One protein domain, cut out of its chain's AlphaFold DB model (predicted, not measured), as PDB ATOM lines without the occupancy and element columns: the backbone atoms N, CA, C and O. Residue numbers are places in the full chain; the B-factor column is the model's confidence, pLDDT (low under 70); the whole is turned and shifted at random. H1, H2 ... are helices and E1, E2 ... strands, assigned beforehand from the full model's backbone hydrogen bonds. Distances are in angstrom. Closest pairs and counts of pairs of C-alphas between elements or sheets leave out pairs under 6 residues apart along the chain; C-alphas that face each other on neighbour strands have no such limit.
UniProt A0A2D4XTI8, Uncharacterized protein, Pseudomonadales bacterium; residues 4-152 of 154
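What this domain is: This is residues 4 to 152 of the 154 residues of an uncharacterized protein of Pseudomonadales bacterium (UniProt A0A2D4XTI8). Picture a single twisted sheet of six strands with a helix on each face, H1 crossing one face and H3 covering the E5 and E6 part of the other, while the long helix H4 begins beside the sheet and runs away from it as an arm. Its far end, residues 144 to 152, sticks out, and without it the span along the longest axis is 43 A instead of 57 A; the long loop of residues 32 to 45 and the short helix H2 lie far from the arm's tip. The printed part has 149 residues, with four named helices and six named strands in the order E1, H1, H2, H3, E2, E3, E4, E5, E6, H4, and its class is mixed, helices and strands. The sheet runs E1, E3, E2, E4, E5, E6, antiparallel throughout. The whole is compact by its radius of gyration of the C-alphas, 15.4 A, yet elongated in outline, spanning 57 by 31 by 27 A.

Where its parts are: Start with the sheet's longest strands: E2 is residues 73 to 77 and 13.0 A long, E4 is residues 98 to 102 and 13.6 A, and E5 is residues 107 to 111 and 13.3 A. The shorter strands are E6, residues 121 to 124, E3, residues 84 to 86, and E1, residues 11 to 14, where you find C-alpha 11 at (14.292, 40.328, -31.479). Next read the helices: H1, residues 17 to 31, is 20.8 A long, H2 is residues 46 to 49, and H3, residues 58 to 67, is 14.5 A long. Find C-alpha 128 at (2.102, 41.552, -53.485); from there H4, residues 128 to 150, runs 32.8 A to C-alpha 150 at (-1.014, 55.146, -23.837).

How they stand to each other: Look first at inner strands E2 and E4, antiparallel at 157 degrees, where N 74 and O 101 are 2.8 A apart, within hydrogen-bond range. E2 and E3 form a hairpin, with N 75 and O 84 at 2.8 A, and edge strand E1 is the antiparallel neighbour of E3, with N 12 and O 85 at 2.7 A. On the other side of E2, strands E4, E5 and E6 make a meander, each the antiparallel neighbour of the one before; look for N 100 and O 109 at 2.8 A, and N 108 and O 123 at 2.8 A. From edge to edge the strands' lines turn by 90 degrees. The sheet is the inner one of three layers, with helices on both faces. H1 is on one face at a height over the sheet of 9.8 A, across the strands at 80 degrees to E2 on the local plane; the closest C-alphas of the two are Glu 24 and Leu 76, 7.2 A apart. H3 is on the opposite face at a height of 8.3 A, slantwise at 39 degrees to E6 on the local plane, and the C-alphas of Ala 61 and Phe 122 come closest, at 4.6 A. H4 only grazes the sheet with residues 128 to 135; C-alphas 107 and 128 are the closest of E5 and H4, at 6.8 A. H2 only grazes it too, and is close to H1 but not clearly touching, with C-alphas 31 and 47 at 7.7 A. In H1, H3 and H4 every O i to N i+4 pair is within hydrogen-bond range; H2 is too short for such a pair.

The domain as a whole: The C-alphas of Gly 37 and Gly 152 are the two farthest apart, at 57.5 A. Without residues 144 to 152, which stand free, the body spans 43 by 31 by 27 A. The printed part has no cut, and its long links are H1 to H2 and E3 to E4. The mean pLDDT of the printed part is 93.8, and residue 4 is the one under 70.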
ATOM      1  N   ASP A   4      21.963  41.582 -30.189       61.12
ATOM      2  CA  ASP A   4      22.376  42.985 -30.057       61.12
ATOM      3  C   ASP A   4      22.911  43.578 -31.374       61.12
ATOM      4  O   ASP A   4      23.076  44.792 -31.489       61.12
ATOM      5  N   GLU A   5      23.158  42.743 -32.389       71.81
ATOM      6  CA  GLU A   5      23.626  43.179 -33.706       71.81
ATOM      7  C   GLU A   5      22.478  43.515 -34.662       71.81
ATOM      8  O   GLU A   5      22.739  44.008 -35.755       71.81
ATOM      9  N   ILE A   6      21.215  43.279 -34.292       81.06
ATOM     10  CA  ILE A   6      20.067  43.543 -35.169       81.06
ATOM     11  C   ILE A   6      19.407  44.860 -34.786       81.06
ATOM     12  O   ILE A   6      18.785  44.975 -33.732       81.06
ATOM     13  N   ALA A   7      19.500  45.844 -35.678       82.75
ATOM     14  CA  ALA A   7      18.933  47.167 -35.472       82.75
ATOM     15  C   ALA A   7      18.243  47.694 -36.744       82.75
ATOM     16  O   ALA A   7      18.619  47.321 -37.858       82.75
ATOM     17  N   PRO A   8      17.252  48.590 -36.602       85.44
ATOM     18  CA  PRO A   8      16.598  48.991 -35.355       85.44
ATOM     19  C   PRO A   8      15.647  47.914 -34.807       85.44
ATOM     20  O   PRO A   8      15.218  47.021 -35.533       85.44
ATOM     21  N   GLY A   9      15.254  48.065 -33.539       86.25
ATOM     22  CA  GLY A   9      14.228  47.242 -32.888       86.25
ATOM     23  C   GLY A   9      14.795  46.191 -31.947       86.25
ATOM     24  O   GLY A   9      15.935  46.290 -31.504       86.25
ATOM     25  N   GLN A  10      13.963  45.208 -31.616       91.62
ATOM     26  CA  GLN A  10      14.328  44.073 -30.776       91.62
ATOM     27  C   GLN A  10      13.905  42.751 -31.419       91.62
ATOM     28  O   GLN A  10      12.885  42.647 -32.112       91.62
ATOM     29  N   VAL A  11      14.669  41.698 -31.129       94.94
ATOM     30  CA  VAL A  11      14.292  40.328 -31.479       94.94
ATOM     31  C   VAL A  11      13.164  39.871 -30.551       94.94
ATOM     32  O   VAL A  11      13.349  39.699 -29.350       94.94
ATOM     33  N   LEU A  12      11.977  39.658 -31.119       95.50
ATOM     34  CA  LEU A  12      10.789  39.158 -30.426       95.50
ATOM     35  C   LEU A  12      10.834  37.643 -30.204       95.50
ATOM     36  O   LEU A  12      10.230  37.133 -29.260       95.50
ATOM     37  N   LYS A  13      11.475  36.917 -31.125       96.56
ATOM     38  CA  LYS A  13      11.608  35.460 -31.087       96.56
ATOM     39  C   LYS A  13      12.806  35.018 -31.919       96.56
ATOM     40  O   LYS A  13      12.952  35.461 -33.055       96.56
ATOM     41  N   THR A  14      13.559  34.061 -31.394       97.38
ATOM     42  CA  THR A  14      14.478  33.225 -32.177       97.38
ATOM     43  C   THR A  14      13.797  31.885 -32.405       97.38
ATOM     44  O   THR A  14      13.314  31.264 -31.457       97.38
ATOM     45  N   PHE A  15      13.658  31.496 -33.667       97.38
ATOM     46  CA  PHE A  15      12.997  30.255 -34.050       97.38
ATOM     47  C   PHE A  15      13.915  29.068 -33.782       97.38
ATOM     48  O   PHE A  15      15.132  29.172 -33.922       97.38
ATOM     49  N   ASP A  16      13.345  27.921 -33.422       97.06
ATOM     50  CA  ASP A  16      14.151  26.707 -33.340       97.06
ATOM     51  C   ASP A  16      14.570  26.215 -34.739       97.06
ATOM     52  O   ASP A  16      14.241  26.796 -35.781       97.06
ATOM     53  N   ARG A  17      15.337  25.124 -34.772       95.12
ATOM     54  CA  ARG A  17      15.868  24.560 -36.015       95.12
ATOM     55  C   ARG A  17      14.774  24.096 -36.980       95.12
ATOM     56  O   ARG A  17      14.940  24.248 -38.191       95.12
ATOM     57  N   ASP A  18      13.705  23.490 -36.483       96.88
ATOM     58  CA  ASP A  18      12.653  22.929 -37.331       96.88
ATOM     59  C   ASP A  18      11.715  24.032 -37.827       96.88
ATOM     60  O   ASP A  18      11.360  24.054 -39.009       96.88
ATOM     61  N   GLU A  19      11.415  25.013 -36.975       97.88
ATOM     62  CA  GLU A  19      10.720  26.242 -37.355       97.88
ATOM     63  C   GLU A  19      11.501  27.021 -38.424       97.88
ATOM     64  O   GLU A  19      10.934  27.403 -39.450       97.88
ATOM     65  N   SER A  20      12.815  27.194 -38.244       98.00
ATOM     66  CA  SER A  20      13.681  27.898 -39.202       98.00
ATOM     67  C   SER A  20      13.720  27.193 -40.560       98.00
ATOM     68  O   SER A  20      13.586  27.840 -41.597       98.00
ATOM     69  N   LYS A  21      13.801  25.857 -40.579       96.81
ATOM     70  CA  LYS A  21      13.714  25.070 -41.822       96.81
ATOM     71  C   LYS A  21      12.352  25.181 -42.500       96.81
ATOM     72  O   LYS A  21      12.275  25.161 -43.729       96.81
ATOM     73  N   ALA A  22      11.268  25.249 -41.729       97.94
ATOM     74  CA  ALA A  22       9.932  25.437 -42.283       97.94
ATOM     75  C   ALA A  22       9.793  26.826 -42.928       97.94
ATOM     76  O   ALA A  22       9.278  26.933 -44.042       97.94
ATOM     77  N   ILE A  23      10.321  27.863 -42.271       98.31
ATOM     78  CA  ILE A  23      10.400  29.231 -42.802       98.31
ATOM     79  C   ILE A  23      11.228  29.262 -44.090       98.31
ATOM     80  O   ILE A  23      10.768  29.791 -45.102       98.31
ATOM     81  N   GLU A  24      12.417  28.657 -44.078       97.44
ATOM     82  CA  GLU A  24      13.296  28.559 -45.244       97.44
ATOM     83  C   GLU A  24      12.590  27.874 -46.419       97.44
ATOM     84  O   GLU A  24      12.590  28.395 -47.534       97.44
ATOM     85  N   ARG A  25      11.934  26.732 -46.177       96.25
ATOM     86  CA  ARG A  25      11.183  26.014 -47.214       96.25
ATOM     87  C   ARG A  25      10.070  26.876 -47.801       96.25
ATOM     88  O   ARG A  25       9.962  26.953 -49.021       96.25
ATOM     89  N   ALA A  26       9.282  27.541 -46.959       97.56
ATOM     90  CA  ALA A  26       8.220  28.430 -47.417       97.56
ATOM     91  C   ALA A  26       8.777  29.598 -48.252       97.56
ATOM     92  O   ALA A  26       8.217  29.937 -49.294       97.56
ATOM     93  N   TRP A  27       9.920  30.166 -47.854       97.75
ATOM     94  CA  TRP A  27      10.588  31.223 -48.614       97.75
ATOM     95  C   TRP A  27      11.047  30.719 -49.990       97.75
ATOM     96  O   TRP A  27      10.773  31.352 -51.012       97.75
ATOM     97  N   LEU A  28      11.672  29.537 -50.042       95.31
ATOM     98  CA  LEU A  28      12.093  28.897 -51.292       95.31
ATOM     99  C   LEU A  28      10.900  28.587 -52.208       95.31
ATOM    100  O   LEU A  28      10.980  28.793 -53.419       95.31
ATOM    101  N   GLU A  29       9.776  28.138 -51.651       95.50
ATOM    102  CA  GLU A  29       8.548  27.872 -52.405       95.50
ATOM    103  C   GLU A  29       7.950  29.130 -53.042       95.50
ATOM    104  O   GLU A  29       7.275  29.021 -54.066       95.50
ATOM    105  N   VAL A  30       8.174  30.313 -52.470       96.06
ATOM    106  CA  VAL A  30       7.721  31.583 -53.051       96.06
ATOM    107  C   VAL A  30       8.729  32.092 -54.075       96.06
ATOM    108  O   VAL A  30       8.361  32.343 -55.223       96.06
ATOM    109  N   PHE A  31       9.992  32.230 -53.672       96.25
ATOM    110  CA  PHE A  31      10.975  33.013 -54.419       96.25
ATOM    111  C   PHE A  31      11.917  32.174 -55.287       96.25
ATOM    112  O   PHE A  31      12.498  32.725 -56.208       96.25
ATOM    113  N   CYS A  32      12.040  30.857 -55.075       92.94
ATOM    114  CA  CYS A  32      13.019  29.993 -55.764       92.94
ATOM    115  C   CYS A  32      12.435  28.971 -56.753       92.94
ATOM    116  O   CYS A  32      13.116  28.013 -57.121       92.94
ATOM    117  N   ARG A  33      11.204  29.168 -57.242       84.44
ATOM    118  CA  ARG A  33      10.536  28.194 -58.133       84.44
ATOM    119  C   ARG A  33      11.289  27.893 -59.436       84.44
ATOM    120  O   ARG A  33      11.243  26.758 -59.894       84.44
ATOM    121  N   ASN A  34      12.005  28.867 -60.001       82.62
ATOM    122  CA  ASN A  34      12.737  28.712 -61.267       82.62
ATOM    123  C   ASN A  34      14.263  28.683 -61.061       82.62
ATOM    124  O   ASN A  34      15.015  29.271 -61.830       82.62
ATOM    125  N   GLY A  35      14.735  28.024 -59.999       77.50
ATOM    126  CA  GLY A  35      16.158  27.982 -59.637       77.50
ATOM    127  C   GLY A  35      17.024  26.975 -60.405       77.50
ATOM    128  O   GLY A  35      18.169  26.754 -60.017       77.50
ATOM    129  N   GLN A  36      16.510  26.306 -61.443       82.88
ATOM    130  CA  GLN A  36      17.269  25.262 -62.140       82.88
ATOM    131  C   GLN A  36      18.529  25.845 -62.797       82.88
ATOM    132  O   GLN A  36      18.455  26.802 -63.558       82.88
ATOM    133  N   GLY A  37      19.690  25.253 -62.503       83.56
ATOM    134  CA  GLY A  37      20.987  25.735 -62.996       83.56
ATOM    135  C   GLY A  37      21.596  26.882 -62.180       83.56
ATOM    136  O   GLY A  37      22.723  27.275 -62.458       83.56
ATOM    137  N   LEU A  38      20.900  27.377 -61.151       89.50
ATOM    138  CA  LEU A  38      21.402  28.397 -60.229       89.50
ATOM    139  C   LEU A  38      21.884  27.739 -58.932       89.50
ATOM    140  O   LEU A  38      21.251  26.819 -58.412       89.50
ATOM    141  N   ASN A  39      23.000  28.217 -58.375       88.94
ATOM    142  CA  ASN A  39      23.586  27.655 -57.155       88.94
ATOM    143  C   ASN A  39      22.882  28.147 -55.872       88.94
ATOM    144  O   ASN A  39      23.519  28.601 -54.923       88.94
ATOM    145  N   THR A  40      21.553  28.034 -55.817       88.69
ATOM    146  CA  THR A  40      20.737  28.475 -54.669       88.69
ATOM    147  C   THR A  40      20.980  27.666 -53.392       88.69
ATOM    148  O   THR A  40      20.535  28.063 -52.319       88.69
ATOM    149  N   LYS A  41      21.708  26.546 -53.494       87.12
ATOM    150  CA  LYS A  41      22.173  25.753 -52.350       87.12
ATOM    151  C   LYS A  41      23.295  26.445 -51.579       87.12
ATOM    152  O   LYS A  41      23.302  26.351 -50.360       87.12
ATOM    153  N   ALA A  42      24.231  27.089 -52.280       89.44
ATOM    154  CA  ALA A  42      25.299  27.848 -51.636       89.44
ATOM    155  C   ALA A  42      24.770  29.201 -51.158       89.44
ATOM    156  O   ALA A  42      24.894  29.527 -49.983       89.44
ATOM    157  N   TYR A  43      24.108  29.937 -52.053       93.25
ATOM    158  CA  TYR A  43      23.533  31.243 -51.753       93.25
ATOM    159  C   TYR A  43      22.185  31.391 -52.437       93.25
ATOM    160  O   TYR A  43      22.093  31.452 -53.665       93.25
ATOM    161  N   LYS A  44      21.111  31.454 -51.649       95.00
ATOM    162  CA  LYS A  44      19.747  31.489 -52.200       95.00
ATOM    163  C   LYS A  44      19.500  32.754 -53.020       95.00
ATOM    164  O   LYS A  44      18.754  32.689 -53.994       95.00
ATOM    165  N   TRP A  45      20.176  33.864 -52.706       95.25
ATOM    166  CA  TRP A  45      20.100  35.114 -53.471       95.25
ATOM    167  C   TRP A  45      20.551  34.976 -54.935       95.25
ATOM    168  O   TRP A  45      20.165  35.809 -55.756       95.25
ATOM    169  N   HIS A  46      21.253  33.896 -55.313       95.31
ATOM    170  CA  HIS A  46      21.550  33.602 -56.720       95.31
ATOM    171  C   HIS A  46      20.305  33.446 -57.593       95.31
ATOM    172  O   HIS A  46      20.386  33.609 -58.809       95.31
ATOM    173  N   ILE A  47      19.142  33.171 -56.996       96.75
ATOM    174  CA  ILE A  47      17.875  33.199 -57.723       96.75
ATOM    175  C   ILE A  47      17.602  34.567 -58.364       96.75
ATOM    176  O   ILE A  47      17.063  34.633 -59.467       96.75
ATOM    177  N   PHE A  48      18.006  35.650 -57.697       96.75
ATOM    178  CA  PHE A  48      17.810  37.019 -58.156       96.75
ATOM    179  C   PHE A  48      18.918  37.429 -59.123       96.75
ATOM    180  O   PHE A  48      18.627  37.892 -60.222       96.75
ATOM    181  N   SER A  49      20.184  37.190 -58.763       95.00
ATOM    182  CA  SER A  49      21.324  37.550 -59.619       95.00
ATOM    183  C   SER A  49      21.322  36.787 -60.949       95.00
ATOM    184  O   SER A  49      21.701  37.334 -61.979       95.00
ATOM    185  N   GLY A  50      20.870  35.530 -60.936       93.19
ATOM    186  CA  GLY A  50      20.738  34.680 -62.119       93.19
ATOM    187  C   GLY A  50      19.451  34.890 -62.919       93.19
ATOM    188  O   GLY A  50      19.225  34.169 -63.887       93.19
ATOM    189  N   GLY A  51      18.585  35.828 -62.517       92.94
ATOM    190  CA  GLY A  51      17.339  36.136 -63.227       92.94
ATOM    191  C   GLY A  51      16.240  35.070 -63.122       92.94
ATOM    192  O   GLY A  51      15.250  35.146 -63.846       92.94
ATOM    193  N   GLY A  52      16.371  34.090 -62.221       94.25
ATOM    194  CA  GLY A  52      15.346  33.069 -61.979       94.25
ATOM    195  C   GLY A  52      14.099  33.615 -61.271       94.25
ATOM    196  O   GLY A  52      13.025  33.016 -61.348       94.25
ATOM    197  N   TYR A  53      14.207  34.776 -60.621       96.62
ATOM    198  CA  TYR A  53      13.073  35.502 -60.058       96.62
ATOM    199  C   TYR A  53      13.228  37.018 -60.273       96.62
ATOM    200  O   TYR A  53      14.307  37.548 -60.004       96.62
ATOM    201  N   PRO A  54      12.180  37.746 -60.721       96.88
ATOM    202  CA  PRO A  54      12.261  39.192 -60.926       96.88
ATOM    203  C   PRO A  54      12.595  39.952 -59.638       96.88
ATOM    204  O   PRO A  54      11.870  39.855 -58.645       96.88
ATOM    205  N   ALA A  55      13.663  40.747 -59.671       97.75
ATOM    206  CA  ALA A  55      14.100  41.546 -58.536       97.75
ATOM    207  C   ALA A  55      14.700  42.884 -58.975       97.75
ATOM    208  O   ALA A  55      15.288  43.008 -60.049       97.75
ATOM    209  N   LEU A  56      14.566  43.882 -58.108       97.88
ATOM    210  CA  LEU A  56      15.375  45.095 -58.139       97.88
ATOM    211  C   LEU A  56      16.753  44.789 -57.545       97.88
ATOM    212  O   LEU A  56      16.875  43.883 -56.721       97.88
ATOM    213  N   GLN A  57      17.761  45.582 -57.905       96.81
ATOM    214  CA  GLN A  57      19.125  45.453 -57.387       96.81
ATOM    215  C   GLN A  57      19.654  46.788 -56.847       96.81
ATOM    216  O   GLN A  57      19.255  47.869 -57.300       96.81
ATOM    217  N   GLY A  58      20.574  46.709 -55.884       94.94
ATOM    218  CA  GLY A  58      21.390  47.823 -55.419       94.94
ATOM    219  C   GLY A  58      20.533  48.953 -54.858       94.94
ATOM    220  O   GLY A  58      19.632  48.738 -54.048       94.94
ATOM    221  N   ARG A  59      20.762  50.183 -55.330       94.81
ATOM    222  CA  ARG A  59      20.034  51.366 -54.841       94.81
ATOM    223  C   ARG A  59      18.516  51.257 -55.008       94.81
ATOM    224  O   ARG A  59      17.788  51.689 -54.118       94.81
ATOM    225  N   ALA A  60      18.032  50.683 -56.110       97.06
ATOM    226  CA  ALA A  60      16.594  50.508 -56.326       97.06
ATOM    227  C   ALA A  60      16.000  49.493 -55.336       97.06
ATOM    228  O   ALA A  60      14.909  49.713 -54.812       97.06
ATOM    229  N   ALA A  61      16.744  48.424 -55.025       97.31
ATOM    230  CA  ALA A  61      16.359  47.462 -53.996       97.31
ATOM    231  C   ALA A  61      16.298  48.112 -52.609       97.31
ATOM    232  O   ALA A  61      15.299  47.963 -51.913       97.31
ATOM    233  N   MET A  62      17.308  48.907 -52.246       95.94
ATOM    234  CA  MET A  62      17.340  49.638 -50.974       95.94
ATOM    235  C   MET A  62      16.188  50.640 -50.844       95.94
ATOM    236  O   MET A  62      15.567  50.738 -49.788       95.94
ATOM    237  N   GLN A  63      15.861  51.363 -51.918       97.12
ATOM    238  CA  GLN A  63      14.726  52.291 -51.934       97.12
ATOM    239  C   GLN A  63      13.392  51.566 -51.758       97.12
ATOM    240  O   GLN A  63      12.561  52.008 -50.966       97.12
ATOM    241  N   ALA A  64      13.203  50.442 -52.453       98.06
ATOM    242  CA  ALA A  64      12.017  49.620 -52.276       98.06
ATOM    243  C   ALA A  64      11.951  49.076 -50.844       98.06
ATOM    244  O   ALA A  64      10.949  49.269 -50.164       98.06
ATOM    245  N   TYR A  65      13.033  48.500 -50.332       97.75
ATOM    246  CA  TYR A  65      13.094  48.017 -48.958       97.75
ATOM    247  C   TYR A  65      12.710  49.104 -47.946       97.75
ATOM    248  O   TYR A  65      11.851  48.874 -47.097       97.75
ATOM    249  N   ALA A  66      13.249  50.318 -48.107       96.69
ATOM    250  CA  ALA A  66      12.948  51.464 -47.257       96.69
ATOM    251  C   ALA A  66      11.471  51.902 -47.303       96.69
ATOM    252  O   ALA A  66      10.929  52.337 -46.281       96.69
ATOM    253  N   SER A  67      10.799  51.762 -48.449       96.44
ATOM    254  CA  SER A  67       9.404  52.185 -48.626       96.44
ATOM    255  C   SER A  67       8.368  51.146 -48.186       96.44
ATOM    256  O   SER A  67       7.186  51.473 -48.112       96.44
ATOM    257  N   HIS A  68       8.769  49.897 -47.928       96.88
ATOM    258  CA  HIS A  68       7.837  48.809 -47.619       96.88
ATOM    259  C   HIS A  68       7.753  48.523 -46.120       96.88
ATOM    260  O   HIS A  68       8.759  48.323 -45.440       96.88
ATOM    261  N   VAL A  69       6.526  48.462 -45.607       94.31
ATOM    262  CA  VAL A  69       6.249  48.337 -44.170       94.31
ATOM    263  C   VAL A  69       5.546  47.031 -43.823       94.31
ATOM    264  O   VAL A  69       4.811  46.470 -44.639       94.31
ATOM    265  N   ALA A  70       5.753  46.567 -42.595       97.31
ATOM    266  CA  ALA A  70       5.035  45.470 -41.971       97.31
ATOM    267  C   ALA A  70       5.048  45.636 -40.448       97.31
ATOM    268  O   ALA A  70       5.827  46.413 -39.909       97.31
ATOM    269  N   ALA A  71       4.169  44.908 -39.761       95.88
ATOM    270  CA  ALA A  71       4.125  44.896 -38.299       95.88
ATOM    271  C   ALA A  71       5.342  44.192 -37.675       95.88
ATOM    272  O   ALA A  71       5.721  44.502 -36.551       95.88
ATOM    273  N   ARG A  72       5.896  43.199 -38.383       97.31
ATOM    274  CA  ARG A  72       7.024  42.369 -37.955       97.31
ATOM    275  C   ARG A  72       7.794  41.854 -39.159       97.31
ATOM    276  O   ARG A  72       7.218  41.703 -40.243       97.31
ATOM    277  N   TYR A  73       9.060  41.529 -38.935       98.31
ATOM    278  CA  TYR A  73       9.992  41.103 -39.972       98.31
ATOM    279  C   TYR A  73      10.712  39.833 -39.541       98.31
ATOM    280  O   TYR A  73      11.192  39.725 -38.415       98.31
ATOM    281  N   ILE A  74      10.777  38.867 -40.447       98.38
ATOM    282  CA  ILE A  74      11.592  37.670 -40.302       98.38
ATOM    283  C   ILE A  74      12.947  37.946 -40.940       98.38
ATOM    284  O   ILE A  74      13.010  38.464 -42.054       98.38
ATOM    285  N   ILE A  75      14.004  37.573 -40.228       97.94
ATOM    286  CA  ILE A  75      15.387  37.563 -40.692       97.94
ATOM    287  C   ILE A  75      15.793  36.101 -40.795       97.94
ATOM    288  O   ILE A  75      15.778  35.374 -39.802       97.94
ATOM    289  N   LEU A  76      16.103  35.664 -42.007       97.62
ATOM    290  CA  LEU A  76      16.529  34.308 -42.315       97.62
ATOM    291  C   LEU A  76      17.999  34.343 -42.749       97.62
ATOM    292  O   LEU A  76      18.290  34.884 -43.819       97.62
ATOM    293  N   PRO A  77      18.925  33.779 -41.962       96.12
ATOM    294  CA  PRO A  77      20.308  33.600 -42.386       96.12
ATOM    295  C   PRO A  77      20.449  32.591 -43.530       96.12
ATOM    296  O   PRO A  77      19.661  31.652 -43.666       96.12
ATOM    297  N   ASN A  78      21.456  32.770 -44.386       94.94
ATOM    298  CA  ASN A  78      21.702  31.850 -45.494       94.94
ATOM    299  C   ASN A  78      22.303  30.503 -45.059       94.94
ATOM    300  O   ASN A  78      22.010  29.487 -45.692       94.94
ATOM    301  N   ASP A  79      23.110  30.509 -44.001       89.31
ATOM    302  CA  ASP A  79      23.989  29.436 -43.516       89.31
ATOM    303  C   ASP A  79      23.322  28.432 -42.557       89.31
ATOM    304  O   ASP A  79      23.975  27.523 -42.046       89.31
ATOM    305  N   GLY A  80      22.005  28.532 -42.364       83.44
ATOM    306  CA  GLY A  80      21.246  27.620 -41.507       83.44
ATOM    307  C   GLY A  80      21.272  27.988 -40.024       83.44
ATOM    308  O   GLY A  80      20.736  27.224 -39.215       83.44
ATOM    309  N   GLU A  81      21.839  29.147 -39.681       92.62
ATOM    310  CA  GLU A  81      21.623  29.785 -38.386       92.62
ATOM    311  C   GLU A  81      20.119  30.031 -38.135       92.62
ATOM    312  O   GLU A  81      19.334  30.161 -39.087       92.62
ATOM    313  N   PRO A  82      19.685  30.080 -36.862       95.75
ATOM    314  CA  PRO A  82      18.284  30.281 -36.517       95.75
ATOM    315  C   PRO A  82      17.685  31.541 -37.147       95.75
ATOM    316  O   PRO A  82      18.271  32.624 -37.102       95.75
ATOM    317  N   ALA A  83      16.470  31.419 -37.684       97.56
ATOM    318  CA  ALA A  83      15.705  32.584 -38.098       97.56
ATOM    319  C   ALA A  83      15.281  33.406 -36.870       97.56
ATOM    320  O   ALA A  83      15.080  32.873 -35.773       97.56
ATOM    321  N   MET A  84      15.063  34.702 -37.068       97.50
ATOM    322  CA  MET A  84      14.625  35.624 -36.019       97.50
ATOM    323  C   MET A  84      13.402  36.424 -36.456       97.50
ATOM    324  O   MET A  84      13.242  36.739 -37.631       97.50
ATOM    325  N   LEU A  85      12.537  36.763 -35.503       97.81
ATOM    326  CA  LEU A  85      11.403  37.668 -35.670       97.81
ATOM    327  C   LEU A  85      11.702  38.984 -34.957       97.81
ATOM    328  O   LEU A  85      12.028  38.976 -33.774       97.81
ATOM    329  N   THR A  86      11.518  40.102 -35.645       97.00
ATOM    330  CA  THR A  86      11.778  41.457 -35.138       97.00
ATOM    331  C   THR A  86      10.543  42.339 -35.270       97.00
ATOM    332  O   THR A  86       9.659  42.080 -36.096       97.00
ATOM    333  N   ASP A  87      10.445  43.355 -34.418       94.75
ATOM    334  CA  ASP A  87       9.345  44.324 -34.414       94.75
ATOM    335  C   ASP A  87       9.562  45.508 -35.364       94.75
ATOM    336  O   ASP A  87       8.589  46.098 -35.832       94.75
ATOM    337  N   LEU A  88      10.813  45.822 -35.690       95.00
ATOM    338  CA  LEU A  88      11.181  46.843 -36.662       95.00
ATOM    339  C   LEU A  88      11.964  46.239 -37.823       95.00
ATOM    340  O   LEU A  88      12.548  45.163 -37.730       95.00
ATOM    341  N   ARG A  89      11.937  46.942 -38.956       95.81
ATOM    342  CA  ARG A  89      12.660  46.533 -40.155       95.81
ATOM    343  C   ARG A  89      14.159  46.742 -39.921       95.81
ATOM    344  O   ARG A  89      14.538  47.903 -39.780       95.81
ATOM    345  N   PRO A  90      14.996  45.697 -39.955       94.19
ATOM    346  CA  PRO A  90      16.433  45.852 -39.756       94.19
ATOM    347  C   PRO A  90      17.076  46.594 -40.934       94.19
ATOM    348  O   PRO A  90      16.701  46.370 -42.086       94.19
ATOM    349  N   ASP A  91      18.051  47.462 -40.688       90.31
ATOM    350  CA  ASP A  91      18.758  48.211 -41.739       90.31
ATOM    351  C   ASP A  91      20.287  48.067 -41.696       90.31
ATOM    352  O   ASP A  91      20.970  48.459 -42.644       90.31
ATOM    353  N   ASN A  92      20.826  47.397 -40.677       88.12
ATOM    354  CA  ASN A  92      22.259  47.207 -40.459       88.12
ATOM    355  C   ASN A  92      22.792  45.826 -40.905       88.12
ATOM    356  O   ASN A  92      23.739  45.296 -40.334       88.12
ATOM    357  N   LEU A  93      22.202  45.250 -41.956       90.25
ATOM    358  CA  LEU A  93      22.504  43.893 -42.447       90.25
ATOM    359  C   LEU A  93      23.411  43.858 -43.689       90.25
ATOM    360  O   LEU A  93      23.558  42.832 -44.351       90.25
ATOM    361  N   THR A  94      24.005  44.999 -44.032       85.00
ATOM    362  CA  THR A  94      24.878  45.137 -45.202       85.00
ATOM    363  C   THR A  94      26.114  44.241 -45.079       85.00
ATOM    364  O   THR A  94      26.717  44.168 -44.011       85.00
ATOM    365  N   GLY A  95      26.502  43.575 -46.171       85.31
ATOM    366  CA  GLY A  95      27.658  42.673 -46.198       85.31
ATOM    367  C   GLY A  95      27.395  41.287 -45.601       85.31
ATOM    368  O   GLY A  95      28.336  40.514 -45.433       85.31
ATOM    369  N   GLN A  96      26.141  40.957 -45.288       91.00
ATOM    370  CA  GLN A  96      25.742  39.661 -44.742       91.00
ATOM    371  C   GLN A  96      24.822  38.926 -45.716       91.00
ATOM    372  O   GLN A  96      24.002  39.548 -46.391       91.00
ATOM    373  N   ASP A  97      24.901  37.596 -45.756       95.06
ATOM    374  CA  ASP A  97      23.976  36.771 -46.538       95.06
ATOM    375  C   ASP A  97      22.706  36.474 -45.742       95.06
ATOM    376  O   ASP A  97      22.565  35.422 -45.111       95.06
ATOM    377  N   VAL A  98      21.767  37.417 -45.770       96.31
ATOM    378  CA  VAL A  98      20.514  37.321 -45.014       96.31
ATOM    379  C   VAL A  98      19.310  37.788 -45.815       96.31
ATOM    380  O   VAL A  98      19.390  38.673 -46.668       96.31
ATOM    381  N   TYR A  99      18.157  37.202 -45.504       97.88
ATOM    382  CA  TYR A  99      16.885  37.504 -46.147       97.88
ATOM    383  C   TYR A  99      15.931  38.123 -45.136       97.88
ATOM    384  O   TYR A  99      15.660  37.525 -44.097       97.88
ATOM    385  N   VAL A 100      15.389  39.295 -45.456       98.31
ATOM    386  CA  VAL A 100      14.409  39.993 -44.625       98.31
ATOM    387  C   VAL A 100      13.070  40.067 -45.335       98.31
ATOM    388  O   VAL A 100      12.986  40.539 -46.468       98.31
ATOM    389  N   PHE A 101      12.006  39.627 -44.672       98.75
ATOM    390  CA  PHE A 101      10.658  39.614 -45.240       98.75
ATOM    391  C   PHE A 101       9.584  39.712 -44.148       98.75
ATOM    392  O   PHE A 101       9.823  39.320 -43.008       98.75
ATOM    393  N   PRO A 102       8.379  40.220 -44.452       98.38
ATOM    394  CA  PRO A 102       7.264  40.189 -43.514       98.38
ATOM    395  C   PRO A 102       6.762  38.757 -43.307       98.38
ATOM    396  O   PRO A 102       6.916  37.912 -44.184       98.38
ATOM    397  N   GLU A 103       6.065  38.489 -42.199       97.75
ATOM    398  CA  GLU A 103       5.538  37.147 -41.867       97.75
ATOM    399  C   GLU A 103       4.683  36.516 -42.985       97.75
ATOM    400  O   GLU A 103       4.598  35.297 -43.096       97.75
ATOM    401  N   ASN A 104       4.040  37.333 -43.827       98.00
ATOM    402  CA  ASN A 104       3.227  36.870 -44.956       98.00
ATOM    403  C   ASN A 104       3.980  36.795 -46.298       98.00
ATOM    404  O   ASN A 104       3.354  36.546 -47.329       98.00
ATOM    405  N   MET A 105       5.290  37.056 -46.292       98.19
ATOM    406  CA  MET A 105       6.185  37.047 -47.450       98.19
ATOM    407  C   MET A 105       5.718  37.926 -48.618       98.19
ATOM    408  O   MET A 105       5.983  37.596 -49.768       98.19
ATOM    409  N   ALA A 106       5.026  39.047 -48.365       98.56
ATOM    410  CA  ALA A 106       4.602  39.976 -49.422       98.56
ATOM    411  C   ALA A 106       5.759  40.411 -50.341       98.56
ATOM    412  O   ALA A 106       5.559  40.645 -51.533       98.56
ATOM    413  N   TRP A 107       6.963  40.506 -49.789       98.69
ATOM    414  CA  TRP A 107       8.204  40.861 -50.462       98.69
ATOM    415  C   TRP A 107       9.382  40.252 -49.695       98.69
ATOM    416  O   TRP A 107       9.206  39.763 -48.583       98.69
ATOM    417  N   THR A 108      10.577  40.276 -50.273       98.69
ATOM    418  CA  THR A 108      11.823  39.912 -49.595       98.69
ATOM    419  C   THR A 108      12.936  40.858 -50.015       98.69
ATOM    420  O   THR A 108      13.025  41.254 -51.177       98.69
ATOM    421  N   MET A 109      13.794  41.191 -49.063       98.38
ATOM    422  CA  MET A 109      15.087  41.817 -49.280       98.38
ATOM    423  C   MET A 109      16.159  40.759 -49.050       98.38
ATOM    424  O   MET A 109      16.131  40.094 -48.022       98.38
ATOM    425  N   ALA A 110      17.062  40.570 -50.000       97.50
ATOM    426  CA  ALA A 110      18.232  39.720 -49.856       97.50
ATOM    427  C   ALA A 110      19.464  40.616 -49.773       97.50
ATOM    428  O   ALA A 110      19.844  41.246 -50.764       97.50
ATOM    429  N   PHE A 111      20.052  40.684 -48.587       96.38
ATOM    430  CA  PHE A 111      21.386  41.231 -48.403       96.38
ATOM    431  C   PHE A 111      22.407  40.176 -48.825       96.38
ATOM    432  O   PHE A 111      22.138  38.971 -48.783       96.38
ATOM    433  N   THR A 112      23.552  40.645 -49.298       94.56
ATOM    434  CA  THR A 112      24.620  39.803 -49.826       94.56
ATOM    435  C   THR A 112      25.939  40.230 -49.204       94.56
ATOM    436  O   THR A 112      26.154  41.410 -48.903       94.56
ATOM    437  N   HIS A 113      26.859  39.278 -49.054       92.44
ATOM    438  CA  HIS A 113      28.251  39.603 -48.734       92.44
ATOM    439  C   HIS A 113      28.983  40.317 -49.884       92.44
ATOM    440  O   HIS A 113      30.035  40.913 -49.672       92.44
ATOM    441  N   GLU A 114      28.422  40.287 -51.096       86.38
ATOM    442  CA  GLU A 114      28.955  40.936 -52.299       86.38
ATOM    443  C   GLU A 114      28.365  42.338 -52.545       86.38
ATOM    444  O   GLU A 114      28.304  42.787 -53.695       86.38
ATOM    445  N   ASP A 115      27.903  43.033 -51.496       72.00
ATOM    446  CA  ASP A 115      27.321  44.373 -51.644       72.00
ATOM    447  C   ASP A 115      28.259  45.317 -52.424       72.00
ATOM    448  O   ASP A 115      29.476  45.353 -52.227       72.00
ATOM    449  N   GLY A 116      27.682  46.053 -53.376       72.38
ATOM    450  CA  GLY A 116      28.403  46.873 -54.352       72.38
ATOM    451  C   GLY A 116      28.790  46.162 -55.657       72.38
ATOM    452  O   GLY A 116      29.033  46.848 -56.651       72.38
ATOM    453  N   LEU A 117      28.786  44.825 -55.705       83.31
ATOM    454  CA  LEU A 117      29.006  44.028 -56.924       83.31
ATOM    455  C   LEU A 117      27.746  43.250 -57.319       83.31
ATOM    456  O   LEU A 117      27.251  43.391 -58.441       83.31
ATOM    457  N   LEU A 118      27.196  42.468 -56.390       88.25
ATOM    458  CA  LEU A 118      25.989  41.672 -56.578       88.25
ATOM    459  C   LEU A 118      25.078  41.855 -55.372       88.25
ATOM    460  O   LEU A 118      25.430  41.525 -54.246       88.25
ATOM    461  N   GLY A 119      23.884  42.382 -55.626       91.88
ATOM    462  CA  GLY A 119      22.925  42.736 -54.590       91.88
ATOM    463  C   GLY A 119      23.123  44.143 -54.001       91.88
ATOM    464  O   GLY A 119      23.841  44.962 -54.579       91.88
ATOM    465  N   PRO A 120      22.389  44.455 -52.918       96.25
ATOM    466  CA  PRO A 120      21.269  43.665 -52.407       96.25
ATOM    467  C   PRO A 120      20.130  43.556 -53.431       96.25
ATOM    468  O   PRO A 120      20.073  44.321 -54.400       96.25
ATOM    469  N   TYR A 121      19.219  42.607 -53.223       97.88
ATOM    470  CA  TYR A 121      18.083  42.357 -54.112       97.88
ATOM    471  C   TYR A 121      16.752  42.539 -53.398       97.88
ATOM    472  O   TYR A 121      16.575  42.059 -52.285       97.88
ATOM    473  N   PHE A 122      15.784  43.165 -54.062       98.38
ATOM    474  CA  PHE A 122      14.421  43.283 -53.550       98.38
ATOM    475  C   PHE A 122      13.439  42.644 -54.522       98.38
ATOM    476  O   PHE A 122      13.387  43.020 -55.694       98.38
ATOM    477  N   ALA A 123      12.629  41.714 -54.031       98.50
ATOM    478  CA  ALA A 123      11.658  40.987 -54.833       98.50
ATOM    479  C   ALA A 123      10.272  41.019 -54.186       98.50
ATOM    480  O   ALA A 123      10.129  40.988 -52.965       98.50
ATOM    481  N   GLN A 124       9.235  41.055 -55.015       98.56
ATOM    482  CA  GLN A 124       7.840  41.045 -54.578       98.56
ATOM    483  C   GLN A 124       7.211  39.673 -54.821       98.56
ATOM    484  O   GLN A 124       7.485  39.026 -55.830       98.56
ATOM    485  N   HIS A 125       6.332  39.233 -53.922       98.31
ATOM    486  CA  HIS A 125       5.506  38.040 -54.121       98.31
ATOM    487  C   HIS A 125       4.552  38.248 -55.311       98.31
ATOM    488  O   HIS A 125       4.031  39.353 -55.475       98.31
ATOM    489  N   PRO A 126       4.139  37.201 -56.058       96.56
ATOM    490  CA  PRO A 126       3.166  37.366 -57.149       96.56
ATOM    491  C   PRO A 126       1.779  37.893 -56.725       96.56
ATOM    492  O   PRO A 126       0.951  38.222 -57.563       96.56
ATOM    493  N   ARG A 127       1.503  37.964 -55.414       97.75
ATOM    494  CA  ARG A 127       0.253  38.464 -54.813       97.75
ATOM    495  C   ARG A 127       0.510  39.711 -53.965       97.75
ATOM    496  O   ARG A 127      -0.245  39.990 -53.035       97.75
ATOM    497  N   TYR A 128       1.587  40.435 -54.269       98.12
ATOM    498  CA  TYR A 128       2.102  41.552 -53.485       98.12
ATOM    499  C   TYR A 128       1.016  42.544 -53.061       98.12
ATOM    500  O   TYR A 128       0.882  42.806 -51.873       98.12
ATOM    501  N   ALA A 129       0.181  43.023 -53.989       97.50
ATOM    502  CA  ALA A 129      -0.827  44.042 -53.688       97.50
ATOM    503  C   ALA A 129      -1.790  43.636 -52.553       97.50
ATOM    504  O   ALA A 129      -2.111  44.446 -51.686       97.50
ATOM    505  N   ALA A 130      -2.233  42.375 -52.530       98.12
ATOM    506  CA  ALA A 130      -3.113  41.877 -51.475       98.12
ATOM    507  C   ALA A 130      -2.354  41.690 -50.151       98.12
ATOM    508  O   ALA A 130      -2.814  42.138 -49.104       98.12
ATOM    509  N   LEU A 131      -1.170  41.075 -50.208       98.31
ATOM    510  CA  LEU A 131      -0.367  40.774 -49.021       98.31
ATOM    511  C   LEU A 131       0.171  42.046 -48.346       98.31
ATOM    512  O   LEU A 131       0.178  42.144 -47.120       98.31
ATOM    513  N   GLN A 132       0.577  43.049 -49.121       98.25
ATOM    514  CA  GLN A 132       1.057  44.313 -48.576       98.25
ATOM    515  C   GLN A 132      -0.069  45.102 -47.908       98.25
ATOM    516  O   GLN A 132       0.126  45.631 -46.816       98.25
ATOM    517  N   LYS A 133      -1.274  45.090 -48.486       97.94
ATOM    518  CA  LYS A 133      -2.457  45.675 -47.844       97.94
ATOM    519  C   LYS A 133      -2.741  45.036 -46.481       97.94
ATOM    520  O   LYS A 133      -3.161  45.718 -45.547       97.94
ATOM    521  N   ASP A 134      -2.514  43.733 -46.345       98.00
ATOM    522  CA  ASP A 134      -2.662  43.046 -45.061       98.00
ATOM    523  C   ASP A 134      -1.554  43.420 -44.064       98.00
ATOM    524  O   ASP A 134      -1.844  43.582 -42.877       98.00
ATOM    525  N   ASN A 135      -0.317  43.630 -44.526       97.88
ATOM    526  CA  ASN A 135       0.771  44.150 -43.689       97.88
ATOM    527  C   ASN A 135       0.448  45.543 -43.138       97.88
ATOM    528  O   ASN A 135       0.572  45.770 -41.935       97.88
ATOM    529  N   GLU A 136      -0.033  46.447 -43.992       97.75
ATOM    530  CA  GLU A 136      -0.435  47.806 -43.613       97.75
ATOM    531  C   GLU A 136      -1.571  47.798 -42.586       97.75
ATOM    532  O   GLU A 136      -1.500  48.490 -41.569       97.75
ATOM    533  N   LYS A 137      -2.598  46.961 -42.792       97.19
ATOM    534  CA  LYS A 137      -3.699  46.799 -41.828       97.19
ATOM    535  C   LYS A 137      -3.212  46.303 -40.469       97.19
ATOM    536  O   LYS A 137      -3.674  46.795 -39.439       97.19
ATOM    537  N   ARG A 138      -2.311  45.313 -40.446       96.50
ATOM    538  CA  ARG A 138      -1.749  44.769 -39.199       96.50
ATOM    539  C   ARG A 138      -0.930  45.821 -38.459       96.50
ATOM    540  O   ARG A 138      -1.126  45.983 -37.258       96.50
ATOM    541  N   LEU A 139      -0.081  46.555 -39.179       95.94
ATOM    542  CA  LEU A 139       0.714  47.643 -38.615       95.94
ATOM    543  C   LEU A 139      -0.186  48.730 -38.018       95.94
ATOM    544  O   LEU A 139      -0.001  49.113 -36.866       95.94
ATOM    545  N   LYS A 140      -1.216  49.160 -38.758       96.56
ATOM    546  CA  LYS A 140      -2.180  50.152 -38.271       96.56
ATOM    547  C   LYS A 140      -2.881  49.685 -36.996       96.56
ATOM    548  O   LYS A 140      -2.925  50.419 -36.016       96.56
ATOM    549  N   LYS A 141      -3.345  48.431 -36.963       94.69
ATOM    550  CA  LYS A 141      -3.965  47.846 -35.766       94.69
ATOM    551  C   LYS A 141      -3.013  47.842 -34.562       94.69
ATOM    552  O   LYS A 141      -3.453  48.105 -33.448       94.69
ATOM    553  N   GLN A 142      -1.730  47.540 -34.763       93.06
ATOM    554  CA  GLN A 142      -0.731  47.566 -33.689       93.06
ATOM    555  C   GLN A 142      -0.510  48.984 -33.152       93.06
ATOM    556  O   GLN A 142      -0.459  49.167 -31.938       93.06
ATOM    557  N   GLN A 143      -0.438  49.977 -34.040       93.38
ATOM    558  CA  GLN A 143      -0.331  51.390 -33.668       93.38
ATOM    559  C   GLN A 143      -1.565  51.871 -32.897       93.38
ATOM    560  O   GLN A 143      -1.422  52.536 -31.877       93.38
ATOM    561  N   ASP A 144      -2.768  51.484 -33.329       94.88
ATOM    562  CA  ASP A 144      -4.014  51.856 -32.652       94.88
ATOM    563  C   ASP A 144      -4.100  51.240 -31.243       94.88
ATOM    564  O   ASP A 144      -4.525  51.906 -30.303       94.88
ATOM    565  N   ILE A 145      -3.650  49.990 -31.069       93.00
ATOM    566  CA  ILE A 145      -3.569  49.341 -29.748       93.00
ATOM    567  C   ILE A 145      -2.540  50.037 -28.851       93.00
ATOM    568  O   ILE A 145      -2.813  50.242 -27.670       93.00
ATOM    569  N   ALA A 146      -1.363  50.377 -29.386       91.44
ATOM    570  CA  ALA A 146      -0.331  51.088 -28.632       91.44
ATOM    571  C   ALA A 146      -0.845  52.453 -28.157       91.44
ATOM    572  O   ALA A 146      -0.792  52.744 -26.965       91.44
ATOM    573  N   PHE A 147      -1.468  53.214 -29.059       93.25
ATOM    574  CA  PHE A 147      -2.094  54.490 -28.735       93.25
ATOM    575  C   PHE A 147      -3.194  54.342 -27.674       93.25
ATOM    576  O   PHE A 147      -3.197  55.061 -26.682       93.25
ATOM    577  N   ALA A 148      -4.105  53.374 -27.819       93.38
ATOM    578  CA  ALA A 148      -5.166  53.149 -26.835       93.38
ATOM    579  C   ALA A 148      -4.621  52.800 -25.436       93.38
ATOM    580  O   ALA A 148      -5.175  53.259 -24.440       93.38
ATOM    581  N   ARG A 149      -3.519  52.041 -25.351       93.69
ATOM    582  CA  ARG A 149      -2.825  51.762 -24.080       93.69
ATOM    583  C   ARG A 149      -2.204  53.017 -23.475       93.69
ATOM    584  O   ARG A 149      -2.344  53.234 -22.278       93.69
ATOM    585  N   GLU A 150      -1.567  53.859 -24.288       92.81
ATOM    586  CA  GLU A 150      -1.014  55.146 -23.837       92.81
ATOM    587  C   GLU A 150      -2.104  56.088 -23.304       92.81
ATOM    588  O   GLU A 150      -1.861  56.842 -22.364       92.81
ATOM    589  N   GLN A 151      -3.315  56.021 -23.865       92.19
ATOM    590  CA  GLN A 151      -4.473  56.792 -23.404       92.19
ATOM    591  C   GLN A 151      -5.229  56.146 -22.224       92.19
ATOM    592  O   GLN A 151      -6.184  56.739 -21.719       92.19
ATOM    593  N   GLY A 152      -4.845  54.941 -21.782       90.00
ATOM    594  CA  GLY A 152      -5.525  54.207 -20.706       90.00
ATOM    595  C   GLY A 152      -6.919  53.685 -21.079       90.00
ATOM    596  O   GLY A 152      -7.769  53.510 -20.209       90.00
TER     597      GLY A 152